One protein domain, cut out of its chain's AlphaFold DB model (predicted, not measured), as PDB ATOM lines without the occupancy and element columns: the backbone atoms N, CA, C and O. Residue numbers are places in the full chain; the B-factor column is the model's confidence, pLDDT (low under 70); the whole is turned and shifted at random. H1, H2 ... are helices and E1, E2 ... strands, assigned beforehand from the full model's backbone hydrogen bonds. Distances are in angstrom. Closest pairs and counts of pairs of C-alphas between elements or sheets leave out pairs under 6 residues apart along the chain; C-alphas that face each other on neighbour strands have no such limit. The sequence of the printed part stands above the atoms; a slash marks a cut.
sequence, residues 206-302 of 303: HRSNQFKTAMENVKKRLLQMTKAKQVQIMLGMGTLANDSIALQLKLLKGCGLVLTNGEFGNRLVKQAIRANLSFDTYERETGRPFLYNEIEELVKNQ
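This is residues 206 to 302 of the 303 residues of the protein "N-acetyltransferase domain-containing protein" of Bacillus mycoides (UniProt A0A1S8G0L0). A small head and a distant arm: in the head, the two-stranded parallel sheet of E1 and E2 sits between H3 on one side and H4 on the other, and H2 packs on H3. H1 lies far off at the other end, joined to H2 by a long link and apart from the other named elements, and this arm makes much of the length. The printed part has 97 residues, with four named helices and two named strands in the order H1, H2, E1, H3, E2, H4; the class is mostly helix. It is loose, with a radius of gyration of the C-alphas of 17.8 A, and its C-alphas span 53 by 26 by 24 A.

Find C-alpha 209 at (-26.982, -13.336, 24.937); from there H1, residues 209 to 226, runs 25.7 A. Further on, H2 takes residues 238 to 249 and is 16.5 A long. E1 follows at residues 256 to 260, 13.2 A, beginning at C-alpha 256 at (1.579, -12.288, 56.511). Next come H3, residues 263 to 275, 18.4 A, and E2, residues 279 to 283, 12.8 A. H4, residues 292 to 301, runs 14.4 A and ends at C-alpha 301 at (5.788, -11.465, 67.540).

Start at the sheet, where E1 and E2 are parallel neighbours at 23 degrees. Look there for N 258 and O 280, 2.9 A apart, and N 282 and O 258, also 2.9 A apart, both within hydrogen-bond range. E1, H3 and E2 form a strand-helix-strand unit, two parallel neighbour strands with a helix between them along the chain, and its crossover is right-handed. The closest C-alphas of E1 and H3 are those of Thr 260 and Asn 266, 5.8 A. Those of E2 and H4 are Tyr 282 and Ile 295, 7.6 A. H2 touches H3 with its residues 242 to 247 alone, closest at the C-alphas of Leu 247 and Ala 275, 5.8 A, at a steep tilt of 44 degrees, the same way. H3 and H4 are apart. In H1, H2, H3 and H4 every O i to N i+4 pair is within hydrogen-bond range.

The two C-alphas farthest apart are those of Ser 208 and Asn 293, 54.9 A. Residues 207 to 214, of which 209 to 214 belong to H1, and residues 224 to 229, of which 224 to 226 belong to H1, stand free. The printed part has no cut, and its long link is that from H1 to H2, with 11 residues. The mean pLDDT of the printed part is 93.4; look at residue 302 for the one value under 70.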
ATOM      1  N   HIS A 206     -20.072 -18.371  23.279       92.25
ATOM      2  CA  HIS A 206     -19.609 -17.356  24.239       92.25
ATOM      3  C   HIS A 206     -20.000 -15.916  23.855       92.25
ATOM      4  O   HIS A 206     -19.932 -15.008  24.682       92.25
ATOM      5  N   ARG A 207     -20.415 -15.688  22.600       95.44
ATOM      6  CA  ARG A 207     -20.884 -14.380  22.107       95.44
ATOM      7  C   ARG A 207     -22.397 -14.193  22.233       95.44
ATOM      8  O   ARG A 207     -22.887 -13.082  22.051       95.44
ATOM      9  N   SER A 208     -23.136 -15.260  22.530       97.19
ATOM     10  CA  SER A 208     -24.597 -15.228  22.614       97.19
ATOM     11  C   SER A 208     -25.099 -14.483  23.856       97.19
ATOM     12  O   SER A 208     -24.453 -14.463  24.907       97.19
ATOM     13  N   ASN A 209     -26.305 -13.916  23.770       97.38
ATOM     14  CA  ASN A 209     -26.982 -13.336  24.937       97.38
ATOM     15  C   ASN A 209     -27.355 -14.400  25.983       97.38
ATOM     16  O   ASN A 209     -27.395 -14.102  27.178       97.38
ATOM     17  N   GLN A 210     -27.558 -15.647  25.548       95.62
ATOM     18  CA  GLN A 210     -27.772 -16.787  26.437       95.62
ATOM     19  C   GLN A 210     -26.562 -17.011  27.352       95.62
ATOM     20  O   GLN A 210     -26.725 -17.085  28.568       95.62
ATOM     21  N   PHE A 211     -25.345 -17.039  26.795       94.62
ATOM     22  CA  PHE A 211     -24.118 -17.163  27.586       94.62
ATOM     23  C   PHE A 211     -23.940 -15.996  28.560       94.62
ATOM     24  O   PHE A 211     -23.650 -16.219  29.733       94.62
ATOM     25  N   LYS A 212     -24.166 -14.754  28.104       95.44
ATOM     26  CA  LYS A 212     -24.089 -13.565  28.972       95.44
ATOM     27  C   LYS A 212     -25.037 -13.685  30.166       95.44
ATOM     28  O   LYS A 212     -24.618 -13.487  31.300       95.44
ATOM     29  N   THR A 213     -26.283 -14.088  29.923       96.94
ATOM     30  CA  THR A 213     -27.288 -14.284  30.980       96.94
ATOM     31  C   THR A 213     -26.870 -15.384  31.958       96.94
ATOM     32  O   THR A 213     -26.968 -15.205  33.171       96.94
ATOM     33  N   ALA A 214     -26.355 -16.510  31.453       94.38
ATOM     34  CA  ALA A 214     -25.852 -17.594  32.292       94.38
ATOM     35  C   ALA A 214     -24.675 -17.140  33.172       94.38
ATOM     36  O   ALA A 214     -24.682 -17.379  34.378       94.38
ATOM     37  N   MET A 215     -23.706 -16.427  32.594       95.12
ATOM     38  CA  MET A 215     -22.548 -15.876  33.301       95.12
ATOM     39  C   MET A 215     -22.966 -14.907  34.419       95.12
ATOM     40  O   MET A 215     -22.488 -15.028  35.546       95.12
ATOM     41  N   GLU A 216     -23.899 -13.991  34.148       95.69
ATOM     42  CA  GLU A 216     -24.407 -13.051  35.158       95.69
ATOM     43  C   GLU A 216     -25.168 -13.758  36.287       95.69
ATOM     44  O   GLU A 216     -24.981 -13.442  37.464       95.69
ATOM     45  N   ASN A 217     -25.956 -14.788  35.965       96.75
ATOM     46  CA  ASN A 217     -26.623 -15.604  36.977       96.75
ATOM     47  C   ASN A 217     -25.622 -16.344  37.878       96.75
ATOM     48  O   ASN A 217     -25.818 -16.394  39.096       96.75
ATOM     49  N   VAL A 218     -24.537 -16.890  37.314       96.06
ATOM     50  CA  VAL A 218     -23.463 -17.516  38.102       96.06
ATOM     51  C   VAL A 218     -22.814 -16.489  39.030       96.06
ATOM     52  O   VAL A 218     -22.726 -16.737  40.233       96.06
ATOM     53  N   LYS A 219     -22.434 -15.311  38.518       97.19
ATOM     54  CA  LYS A 219     -21.862 -14.231  39.339       97.19
ATOM     55  C   LYS A 219     -22.799 -13.818  40.478       97.19
ATOM     56  O   LYS A 219     -22.363 -13.730  41.623       97.19
ATOM     57  N   LYS A 220     -24.094 -13.631  40.201       97.44
ATOM     58  CA  LYS A 220     -25.098 -13.271  41.217       97.44
ATOM     59  C   LYS A 220     -25.169 -14.303  42.344       97.44
ATOM     60  O   LYS A 220     -25.183 -13.927  43.514       97.44
ATOM     61  N   ARG A 221     -25.174 -15.596  42.007       97.81
ATOM     62  CA  ARG A 221     -25.180 -16.681  43.003       97.81
ATOM     63  C   ARG A 221     -23.890 -16.700  43.826       97.81
ATOM     64  O   ARG A 221     -23.957 -16.819  45.045       97.81
ATOM     65  N   LEU A 222     -22.730 -16.519  43.193       97.06
ATOM     66  CA  LEU A 222     -21.444 -16.458  43.898       97.06
ATOM     67  C   LEU A 222     -21.355 -15.256  44.849       97.06
ATOM     68  O   LEU A 222     -20.869 -15.406  45.970       97.06
ATOM     69  N   LEU A 223     -21.870 -14.088  44.454       97.31
ATOM     70  CA  LEU A 223     -21.976 -12.918  45.335       97.31
ATOM     71  C   LEU A 223     -22.854 -13.211  46.556       97.31
ATOM     72  O   LEU A 223     -22.472 -12.882  47.675       97.31
ATOM     73  N   GLN A 224     -23.997 -13.877  46.363       96.94
ATOM     74  CA  GLN A 224     -24.882 -14.265  47.467       96.94
ATOM     75  C   GLN A 224     -24.203 -15.243  48.435       96.94
ATOM     76  O   GLN A 224     -24.331 -15.087  49.647       96.94
ATOM     77  N   MET A 225     -23.462 -16.226  47.912       97.12
ATOM     78  CA  MET A 225     -22.765 -17.227  48.728       97.12
ATOM     79  C   MET A 225     -21.594 -16.638  49.517       97.12
ATOM     80  O   MET A 225     -21.408 -16.962  50.685       97.12
ATOM     81  N   THR A 226     -20.794 -15.783  48.881       95.06
ATOM     82  CA  THR A 226     -19.546 -15.263  49.466       95.06
ATOM     83  C   THR A 226     -19.732 -13.955  50.228       95.06
ATOM     84  O   THR A 226     -18.853 -13.573  50.996       95.06
ATOM     85  N   LYS A 227     -20.853 -13.250  50.010       95.06
ATOM     86  CA  LYS A 227     -21.099 -11.878  50.487       95.06
ATOM     87  C   LYS A 227     -20.018 -10.878  50.040       95.06
ATOM     88  O   LYS A 227     -19.843  -9.830  50.661       95.06
ATOM     89  N   ALA A 228     -19.284 -11.188  48.969       94.12
ATOM     90  CA  ALA A 228     -18.294 -10.284  48.397       94.12
ATOM     91  C   ALA A 228     -18.973  -9.071  47.736       94.12
ATOM     92  O   ALA A 228     -20.121  -9.142  47.299       94.12
ATOM     93  N   LYS A 229     -18.249  -7.951  47.624       92.81
ATOM     94  CA  LYS A 229     -18.738  -6.753  46.911       92.81
ATOM     95  C   LYS A 229     -18.746  -6.940  45.392       92.81
ATOM     96  O   LYS A 229     -19.579  -6.363  44.703       92.81
ATOM     97  N   GLN A 230     -17.793  -7.712  44.878       93.50
ATOM     98  CA  GLN A 230     -17.601  -7.992  43.458       93.50
ATOM     99  C   GLN A 230     -17.114  -9.431  43.288       93.50
ATOM    100  O   GLN A 230     -16.475  -9.984  44.182       93.50
ATOM    101  N   VAL A 231     -17.414 -10.027  42.133       94.94
ATOM    102  CA  VAL A 231     -16.940 -11.359  41.759       94.94
ATOM    103  C   VAL A 231     -16.504 -11.352  40.301       94.94
ATOM    104  O   VAL A 231     -17.156 -10.747  39.449       94.94
ATOM    105  N   GLN A 232     -15.419 -12.063  40.020       92.75
ATOM    106  CA  GLN A 232     -14.942 -12.318  38.673       92.75
ATOM    107  C   GLN A 232     -14.714 -13.818  38.507       92.75
ATOM    108  O   GLN A 232     -14.256 -14.487  39.431       92.75
ATOM    109  N   ILE A 233     -15.044 -14.345  37.329       92.38
ATOM    110  CA  ILE A 233     -14.770 -15.740  36.981       92.38
ATOM    111  C   ILE A 233     -13.482 -15.776  36.170       92.38
ATOM    112  O   ILE A 233     -13.341 -15.048  35.185       92.38
ATOM    113  N   MET A 234     -12.547 -16.616  36.604       91.88
ATOM    114  CA  MET A 234     -11.246 -16.807  35.973       91.88
ATOM    115  C   MET A 234     -11.103 -18.275  35.580       91.88
ATOM    116  O   MET A 234     -11.407 -19.167  36.370       91.88
ATOM    117  N   LEU A 235     -10.663 -18.524  34.348       89.94
ATOM    118  CA  LEU A 235     -10.414 -19.870  33.843       89.94
ATOM    119  C   LEU A 235      -8.956 -20.234  34.121       89.94
ATOM    120  O   LEU A 235      -8.048 -19.656  33.529       89.94
ATOM    121  N   GLY A 236      -8.731 -21.186  35.021       88.31
ATOM    122  CA  GLY A 236      -7.394 -21.679  35.323       88.31
ATOM    123  C   GLY A 236      -7.389 -22.755  36.397       88.31
ATOM    124  O   GLY A 236      -8.413 -23.075  36.995       88.31
ATOM    125  N   MET A 237      -6.209 -23.324  36.626       85.75
ATOM    126  CA  MET A 237      -5.981 -24.321  37.674       85.75
ATOM    127  C   MET A 237      -5.932 -23.668  39.065       85.75
ATOM    128  O   MET A 237      -5.874 -22.444  39.184       85.75
ATOM    129  N   GLY A 238      -5.826 -24.479  40.124       84.69
ATOM    130  CA  GLY A 238      -5.643 -23.985  41.497       84.69
ATOM    131  C   GLY A 238      -4.461 -23.015  41.672       84.69
ATOM    132  O   GLY A 238      -4.523 -22.118  42.503       84.69
ATOM    133  N   THR A 239      -3.422 -23.108  40.834       88.50
ATOM    134  CA  THR A 239      -2.318 -22.131  40.822       88.50
ATOM    135  C   THR A 239      -2.803 -20.704  40.528       88.50
ATOM    136  O   THR A 239      -2.389 -19.787  41.233       88.50
ATOM    137  N   LEU A 240      -3.719 -20.519  39.565       93.25
ATOM    138  CA  LEU A 240      -4.289 -19.202  39.241       93.25
ATOM    139  C   LEU A 240      -5.123 -18.657  40.404       93.25
ATOM    140  O   LEU A 240      -5.113 -17.453  40.659       93.25
ATOM    141  N   ALA A 241      -5.825 -19.539  41.124       92.69
ATOM    142  CA  ALA A 241      -6.565 -19.150  42.319       92.69
ATOM    143  C   ALA A 241      -5.615 -18.576  43.382       92.69
ATOM    144  O   ALA A 241      -5.870 -17.490  43.896       92.69
ATOM    145  N   ASN A 242      -4.481 -19.235  43.637       93.88
ATOM    146  CA  ASN A 242      -3.474 -18.739  44.576       93.88
ATOM    147  C   ASN A 242      -2.846 -17.409  44.130       93.88
ATOM    148  O   ASN A 242      -2.691 -16.517  44.958       93.88
ATOM    149  N   ASP A 243      -2.521 -17.247  42.840       93.56
ATOM    150  CA  ASP A 243      -1.991 -15.974  42.323       93.56
ATOM    151  C   ASP A 243      -3.014 -14.838  42.505       93.56
ATOM    152  O   ASP A 243      -2.663 -13.739  42.933       93.56
ATOM    153  N   SER A 244      -4.295 -15.116  42.251       94.81
ATOM    154  CA  SER A 244      -5.383 -14.146  42.432       94.81
ATOM    155  C   SER A 244      -5.564 -13.763  43.904       94.81
ATOM    156  O   SER A 244      -5.723 -12.585  44.217       94.81
ATOM    157  N   ILE A 245      -5.484 -14.739  44.816       94.06
ATOM    158  CA  ILE A 245      -5.510 -14.496  46.265       94.06
ATOM    159  C   ILE A 245      -4.313 -13.635  46.679       94.06
ATOM    160  O   ILE A 245      -4.504 -12.646  47.381       94.06
ATOM    161  N   ALA A 246      -3.101 -13.956  46.219       94.88
ATOM    162  CA  ALA A 246      -1.899 -13.197  46.549       94.88
ATOM    163  C   ALA A 246      -2.002 -11.732  46.091       94.88
ATOM    164  O   ALA A 246      -1.717 -10.820  46.863       94.88
ATOM    165  N   LEU A 247      -2.482 -11.488  44.868       93.94
ATOM    166  CA  LEU A 247      -2.719 -10.129  44.372       93.94
ATOM    167  C   LEU A 247      -3.757  -9.375  45.209       93.94
ATOM    168  O   LEU A 247      -3.609  -8.174  45.422       93.94
ATOM    169  N   GLN A 248      -4.769 -10.071  45.727       92.88
ATOM    170  CA  GLN A 248      -5.796  -9.447  46.551       92.88
ATOM    171  C   GLN A 248      -5.339  -9.178  47.986       92.88
ATOM    172  O   GLN A 248      -5.682  -8.136  48.547       92.88
ATOM    173  N   LEU A 249      -4.502 -10.051  48.553       94.62
ATOM    174  CA  LEU A 249      -3.844  -9.828  49.842       94.62
ATOM    175  C   LEU A 249      -2.923  -8.605  49.814       94.62
ATOM    176  O   LEU A 249      -2.798  -7.928  50.827       94.62
ATOM    177  N   LYS A 250      -2.353  -8.254  48.653       94.19
ATOM    178  CA  LYS A 250      -1.510  -7.056  48.488       94.19
ATOM    179  C   LYS A 250      -2.238  -5.751  48.815       94.19
ATOM    180  O   LYS A 250      -1.603  -4.748  49.124       94.19
ATOM    181  N   LEU A 251      -3.568  -5.745  48.710       92.75
ATOM    182  CA  LEU A 251      -4.392  -4.582  49.038       92.75
ATOM    183  C   LEU A 251      -4.620  -4.430  50.548       92.75
ATOM    184  O   LEU A 251      -5.107  -3.389  50.991       92.75
ATOM    185  N   LEU A 252      -4.295  -5.457  51.337       91.62
ATOM    186  CA  LEU A 252      -4.343  -5.411  52.791       91.62
ATOM    187  C   LEU A 252      -3.030  -4.844  53.337       91.62
ATOM    188  O   LEU A 252      -1.958  -5.030  52.765       91.62
ATOM    189  N   LYS A 253      -3.119  -4.143  54.466       90.06
ATOM    190  CA  LYS A 253      -1.942  -3.704  55.220       90.06
ATOM    191  C   LYS A 253      -1.513  -4.815  56.175       90.06
ATOM    192  O   LYS A 253      -2.375  -5.461  56.766       90.06
ATOM    193  N   GLY A 254      -0.207  -4.965  56.371       88.94
ATOM    194  CA  GLY A 254       0.379  -5.889  57.343       88.94
ATOM    195  C   GLY A 254       1.389  -6.850  56.724       88.94
ATOM    196  O   GLY A 254       1.578  -6.873  55.506       88.94
ATOM    197  N   CYS A 255       2.028  -7.628  57.593       90.69
ATOM    198  CA  CYS A 255       2.885  -8.749  57.231       90.69
ATOM    199  C   CYS A 255       2.086 -10.049  57.398       90.69
ATOM    200  O   CYS A 255       1.363 -10.211  58.381       90.69
ATOM    201  N   GLY A 256       2.163 -10.951  56.421       92.44
ATOM    202  CA  GLY A 256       1.579 -12.288  56.511       92.44
ATOM    203  C   GLY A 256       2.545 -13.326  57.086       92.44
ATOM    204  O   GLY A 256       3.722 -13.061  57.317       92.44
ATOM    205  N   LEU A 257       2.060 -14.555  57.236       94.62
ATOM    206  CA  LEU A 257       2.882 -15.724  57.543       94.62
ATOM    207  C   LEU A 257       2.555 -16.836  56.541       94.62
ATOM    208  O   LEU A 257       1.389 -17.202  56.379       94.62
ATOM    209  N   VAL A 258       3.571 -17.373  55.864       95.50
ATOM    210  CA  VAL A 258       3.433 -18.512  54.945       95.50
ATOM    211  C   VAL A 258       4.023 -19.761  55.594       95.50
ATOM    212  O   VAL A 258       5.165 -19.760  56.043       95.50
ATOM    213  N   LEU A 259       3.238 -20.837  55.638       95.69
ATOM    214  CA  LEU A 259       3.647 -22.115  56.221       95.69
ATOM    215  C   LEU A 259       4.163 -23.059  55.131       95.69
ATOM    216  O   LEU A 259       3.466 -23.289  54.136       95.69
ATOM    217  N   THR A 260       5.349 -23.639  55.318       96.31
ATOM    218  CA  THR A 260       5.958 -24.553  54.343       96.31
ATOM    219  C   THR A 260       6.401 -25.867  54.983       96.31
ATOM    220  O   THR A 260       7.135 -25.900  55.960       96.31
ATOM    221  N   ASN A 261       5.926 -26.987  54.436       95.44
ATOM    222  CA  ASN A 261       6.386 -28.340  54.772       95.44
ATOM    223  C   ASN A 261       6.326 -29.262  53.539       95.44
ATOM    224  O   ASN A 261       5.951 -30.434  53.622       95.44
ATOM    225  N   GLY A 262       6.608 -28.691  52.363       93.38
ATOM    226  CA  GLY A 262       6.555 -29.377  51.075       93.38
ATOM    227  C   GLY A 262       6.167 -28.466  49.905       93.38
ATOM    228  O   GLY A 262       6.054 -27.245  50.030       93.38
ATOM    229  N   GLU A 263       5.916 -29.084  48.748       91.38
ATOM    230  CA  GLU A 263       5.764 -28.399  47.453       91.38
ATOM    231  C   GLU A 263       4.634 -27.362  47.385       91.38
ATOM    232  O   GLU A 263       4.773 -26.333  46.720       91.38
ATOM    233  N   PHE A 264       3.508 -27.594  48.066       89.50
ATOM    234  CA  PHE A 264       2.391 -26.644  48.050       89.50
ATOM    235  C   PHE A 264       2.731 -25.342  48.783       89.50
ATOM    236  O   PHE A 264       2.510 -24.268  48.228       89.50
ATOM    237  N   GLY A 265       3.327 -25.424  49.977       93.25
ATOM    238  CA  GLY A 265       3.778 -24.245  50.722       93.25
ATOM    239  C   GLY A 265       4.898 -23.505  49.989       93.25
ATOM    240  O   GLY A 265       4.822 -22.293  49.798       93.25
ATOM    241  N   ASN A 266       5.880 -24.241  49.460       94.38
ATOM    242  CA  ASN A 266       6.978 -23.663  48.674       94.38
ATOM    243  C   ASN A 266       6.466 -22.898  47.445       94.38
ATOM    244  O   ASN A 266       7.025 -21.871  47.047       94.38
ATOM    245  N   ARG A 267       5.372 -23.370  46.836       94.38
ATOM    246  CA  ARG A 267       4.700 -22.661  45.744       94.38
ATOM    247  C   ARG A 267       4.054 -21.362  46.218       94.38
ATOM    248  O   ARG A 267       4.221 -20.357  45.530       94.38
ATOM    249  N   LEU A 268       3.377 -21.362  47.369       95.81
ATOM    250  CA  LEU A 268       2.788 -20.150  47.950       95.81
ATOM    251  C   LEU A 268       3.852 -19.086  48.238       95.81
ATOM    252  O   LEU A 268       3.644 -17.933  47.871       95.81
ATOM    253  N   VAL A 269       5.015 -19.468  48.780       96.69
ATOM    254  CA  VAL A 269       6.153 -18.547  48.982       96.69
ATOM    255  C   VAL A 269       6.569 -17.899  47.661       96.69
ATOM    256  O   VAL A 269       6.612 -16.676  47.550       96.69
ATOM    257  N   LYS A 270       6.798 -18.698  46.609       96.44
ATOM    258  CA  LYS A 270       7.163 -18.176  45.277       96.44
ATOM    259  C   LYS A 270       6.102 -17.223  44.714       96.44
ATOM    260  O   LYS A 270       6.445 -16.236  44.067       96.44
ATOM    261  N   GLN A 271       4.820 -17.515  44.932       95.75
ATOM    262  CA  GLN A 271       3.710 -16.663  44.492       95.75
ATOM    263  C   GLN A 271       3.655 -15.346  45.277       95.75
ATOM    264  O   GLN A 271       3.532 -14.287  44.665       95.75
ATOM    265  N   ALA A 272       3.831 -15.397  46.599       96.06
ATOM    266  CA  ALA A 272       3.853 -14.224  47.467       96.06
ATOM    267  C   ALA A 272       5.012 -13.269  47.128       96.06
ATOM    268  O   ALA A 272       4.793 -12.061  47.022       96.06
ATOM    269  N   ILE A 273       6.207 -13.807  46.846       96.44
ATOM    270  CA  ILE A 273       7.363 -13.024  46.369       96.44
ATOM    271  C   ILE A 273       7.023 -12.313  45.057       96.44
ATOM    272  O   ILE A 273       7.200 -11.102  44.946       96.44
ATOM    273  N   ARG A 274       6.488 -13.034  44.062       95.69
ATOM    274  CA  ARG A 274       6.130 -12.441  42.757       95.69
ATOM    275  C   ARG A 274       5.039 -11.376  42.863       95.69
ATOM    276  O   ARG A 274       5.059 -10.410  42.108       95.69
ATOM    277  N   ALA A 275       4.102 -11.539  43.794       95.88
ATOM    278  CA  ALA A 275       3.074 -10.540  44.078       95.88
ATOM    279  C   ALA A 275       3.618  -9.319  44.853       95.88
ATOM    280  O   ALA A 275       2.936  -8.292  44.922       95.88
ATOM    281  N   ASN A 276       4.854  -9.387  45.361       95.50
ATOM    282  CA  ASN A 276       5.484  -8.399  46.236       95.50
ATOM    283  C   ASN A 276       4.690  -8.192  47.537       95.50
ATOM    284  O   ASN A 276       4.332  -7.064  47.882       95.50
ATOM    285  N   LEU A 277       4.353  -9.299  48.206       96.38
ATOM    286  CA  LEU A 277       3.743  -9.298  49.535       96.38
ATOM    287  C   LEU A 277       4.809  -9.184  50.628       96.38
ATOM    288  O   LEU A 277       5.916  -9.692  50.473       96.38
ATOM    289  N   SER A 278       4.442  -8.571  51.752       94.81
ATOM    290  CA  SER A 278       5.210  -8.650  52.996       94.81
ATOM    291  C   SER A 278       4.747  -9.881  53.770       94.81
ATOM    292  O   SER A 278       3.556 -10.010  54.066       94.81
ATOM    293  N   PHE A 279       5.656 -10.820  54.025       94.81
ATOM    294  CA  PHE A 279       5.364 -12.035  54.777       94.81
ATOM    295  C   PHE A 279       6.639 -12.630  55.385       94.81
ATOM    296  O   PHE A 279       7.712 -12.517  54.793       94.81
ATOM    297  N   ASP A 280       6.487 -13.325  56.509       95.06
ATOM    298  CA  ASP A 280       7.493 -14.243  57.046       95.06
ATOM    299  C   ASP A 280       7.165 -15.687  56.656       95.06
ATOM    300  O   ASP A 280       6.054 -16.006  56.221       95.06
ATOM    301  N   THR A 281       8.133 -16.588  56.816       95.31
ATOM    302  CA  THR A 281       7.961 -18.016  56.514       95.31
ATOM    303  C   THR A 281       8.220 -18.866  57.755       95.31
ATOM    304  O   THR A 281       9.230 -18.677  58.428       95.31
ATOM    305  N   TYR A 282       7.334 -19.825  58.034       95.75
ATOM    306  CA  TYR A 282       7.568 -20.900  59.005       95.75
ATOM    307  C   TYR A 282       7.738 -22.219  58.258       95.75
ATOM    308  O   TYR A 282       6.782 -22.743  57.677       95.75
ATOM    309  N   GLU A 283       8.964 -22.733  58.267       95.88
ATOM    310  CA  GLU A 283       9.353 -23.924  57.522       95.88
ATOM    311  C   GLU A 283       9.539 -25.130  58.446       95.88
ATOM    312  O   GLU A 283      10.173 -25.051  59.499       95.88
ATOM    313  N   ARG A 284       8.999 -26.276  58.028       95.62
ATOM    314  CA  ARG A 284       9.258 -27.589  58.619       95.62
ATOM    315  C   ARG A 284       9.666 -28.585  57.542       95.62
ATOM    316  O   ARG A 284       9.348 -28.434  56.368       95.62
ATOM    317  N   GLU A 285      10.324 -29.656  57.968       94.94
ATOM    318  CA  GLU A 285      10.676 -30.774  57.092       94.94
ATOM    319  C   GLU A 285       9.433 -31.374  56.405       94.94
ATOM    320  O   GLU A 285       8.352 -31.486  56.998       94.94
ATOM    321  N   THR A 286       9.594 -31.789  55.146       92.75
ATOM    322  CA  THR A 286       8.518 -32.393  54.356       92.75
ATOM    323  C   THR A 286       7.882 -33.586  55.067       92.75
ATOM    324  O   THR A 286       8.565 -34.503  55.513       92.75
ATOM    325  N   GLY A 287       6.550 -33.585  55.156       85.88
ATOM    326  CA  GLY A 287       5.789 -34.648  55.824       85.88
ATOM    327  C   GLY A 287       5.704 -34.513  57.349       85.88
ATOM    328  O   GLY A 287       5.005 -35.304  57.986       85.88
ATOM    329  N   ARG A 288       6.342 -33.503  57.954       93.62
ATOM    330  CA  ARG A 288       6.140 -33.169  59.369       93.62
ATOM    331  C   ARG A 288       4.934 -32.233  59.535       93.62
ATOM    332  O   ARG A 288       4.797 -31.277  58.770       93.62
ATOM    333  N   PRO A 289       4.051 -32.475  60.523       93.50
ATOM    334  CA  PRO A 289       2.918 -31.586  60.798       93.50
ATOM    335  C   PRO A 289       3.414 -30.234  61.318       93.50
ATOM    336  O   PRO A 289       4.489 -30.185  61.889       93.50
ATOM    337  N   PHE A 290       2.664 -29.142  61.199       95.31
ATOM    338  CA  PHE A 290       3.042 -27.882  61.857       95.31
ATOM    339  C   PHE A 290       2.782 -27.929  63.371       95.31
ATOM    340  O   PHE A 290       1.867 -28.624  63.818       95.31
ATOM    341  N   LEU A 291       3.581 -27.203  64.160       95.50
ATOM    342  CA  LEU A 291       3.376 -27.079  65.606       95.50
ATOM    343  C   LEU A 291       2.596 -25.802  65.910       95.50
ATOM    344  O   LEU A 291       3.055 -24.698  65.631       95.50
ATOM    345  N   TYR A 292       1.396 -25.962  66.467       93.69
ATOM    346  CA  TYR A 292       0.486 -24.843  66.732       93.69
ATOM    347  C   TYR A 292       1.070 -23.825  67.713       93.69
ATOM    348  O   TYR A 292       0.944 -22.629  67.484       93.69
ATOM    349  N   ASN A 293       1.758 -24.289  68.756       95.12
ATOM    350  CA  ASN A 293       2.424 -23.424  69.729       95.12
ATOM    351  C   ASN A 293       3.484 -22.523  69.073       95.12
ATOM    352  O   ASN A 293       3.537 -21.337  69.375       95.12
ATOM    353  N   GLU A 294       4.271 -23.051  68.131       93.56
ATOM    354  CA  GLU A 294       5.281 -22.262  67.410       93.56
ATOM    355  C   GLU A 294       4.629 -21.235  66.473       93.56
ATOM    356  O   GLU A 294       5.065 -20.088  66.402       93.56
ATOM    357  N   ILE A 295       3.535 -21.609  65.795       93.62
ATOM    358  CA  ILE A 295       2.768 -20.674  64.956       93.62
ATOM    359  C   ILE A 295       2.195 -19.530  65.806       93.62
ATOM    360  O   ILE A 295       2.269 -18.371  65.402       93.62
ATOM    361  N   GLU A 296       1.637 -19.830  66.981       92.81
ATOM    362  CA  GLU A 296       1.095 -18.808  67.884       92.81
ATOM    363  C   GLU A 296       2.159 -17.811  68.355       92.81
ATOM    364  O   GLU A 296       1.877 -16.615  68.439       92.81
ATOM    365  N   GLU A 297       3.369 -18.279  68.664       91.38
ATOM    366  CA  GLU A 297       4.487 -17.411  69.046       91.38
ATOM    367  C   GLU A 297       4.915 -16.496  67.894       91.38
ATOM    368  O   GLU A 297       5.080 -15.292  68.095       91.38
ATOM    369  N   LEU A 298       5.021 -17.034  66.675       89.44
ATOM    370  CA  LEU A 298       5.363 -16.251  65.486       89.44
ATOM    371  C   LEU A 298       4.330 -15.157  65.205       89.44
ATOM    372  O   LEU A 298       4.698 -14.005  64.983       89.44
ATOM    373  N   VAL A 299       3.038 -15.486  65.284       87.56
ATOM    374  CA  VAL A 299       1.957 -14.518  65.047       87.56
ATOM    375  C   VAL A 299       1.914 -13.438  66.134       87.56
ATOM    376  O   VAL A 299       1.637 -12.284  65.827       87.56
ATOM    377  N   LYS A 300       2.219 -13.762  67.399       85.81
ATOM    378  CA  LYS A 300       2.296 -12.761  68.485       85.81
ATOM    379  C   LYS A 300       3.472 -11.793  68.322       85.81
ATOM    380  O   LYS A 300       3.377 -10.648  68.766       85.81
ATOM    381  N   ASN A 301       4.567 -12.251  67.719       73.75
ATOM    382  CA  ASN A 301       5.788 -11.465  67.540       73.75
ATOM    383  C   ASN A 301       5.768 -10.582  66.278       73.75
ATOM    384  O   ASN A 301       6.564  -9.647  66.190       73.75
ATOM    385  N   GLN A 302       4.849 -10.823  65.336       65.75
ATOM    386  CA  GLN A 302       4.591  -9.934  64.199       65.75
ATOM    387  C   GLN A 302       3.747  -8.724  64.652       65.75
ATOM    388  O   GLN A 302       2.533  -8.834  64.830       65.75
TER     389      GLN A 302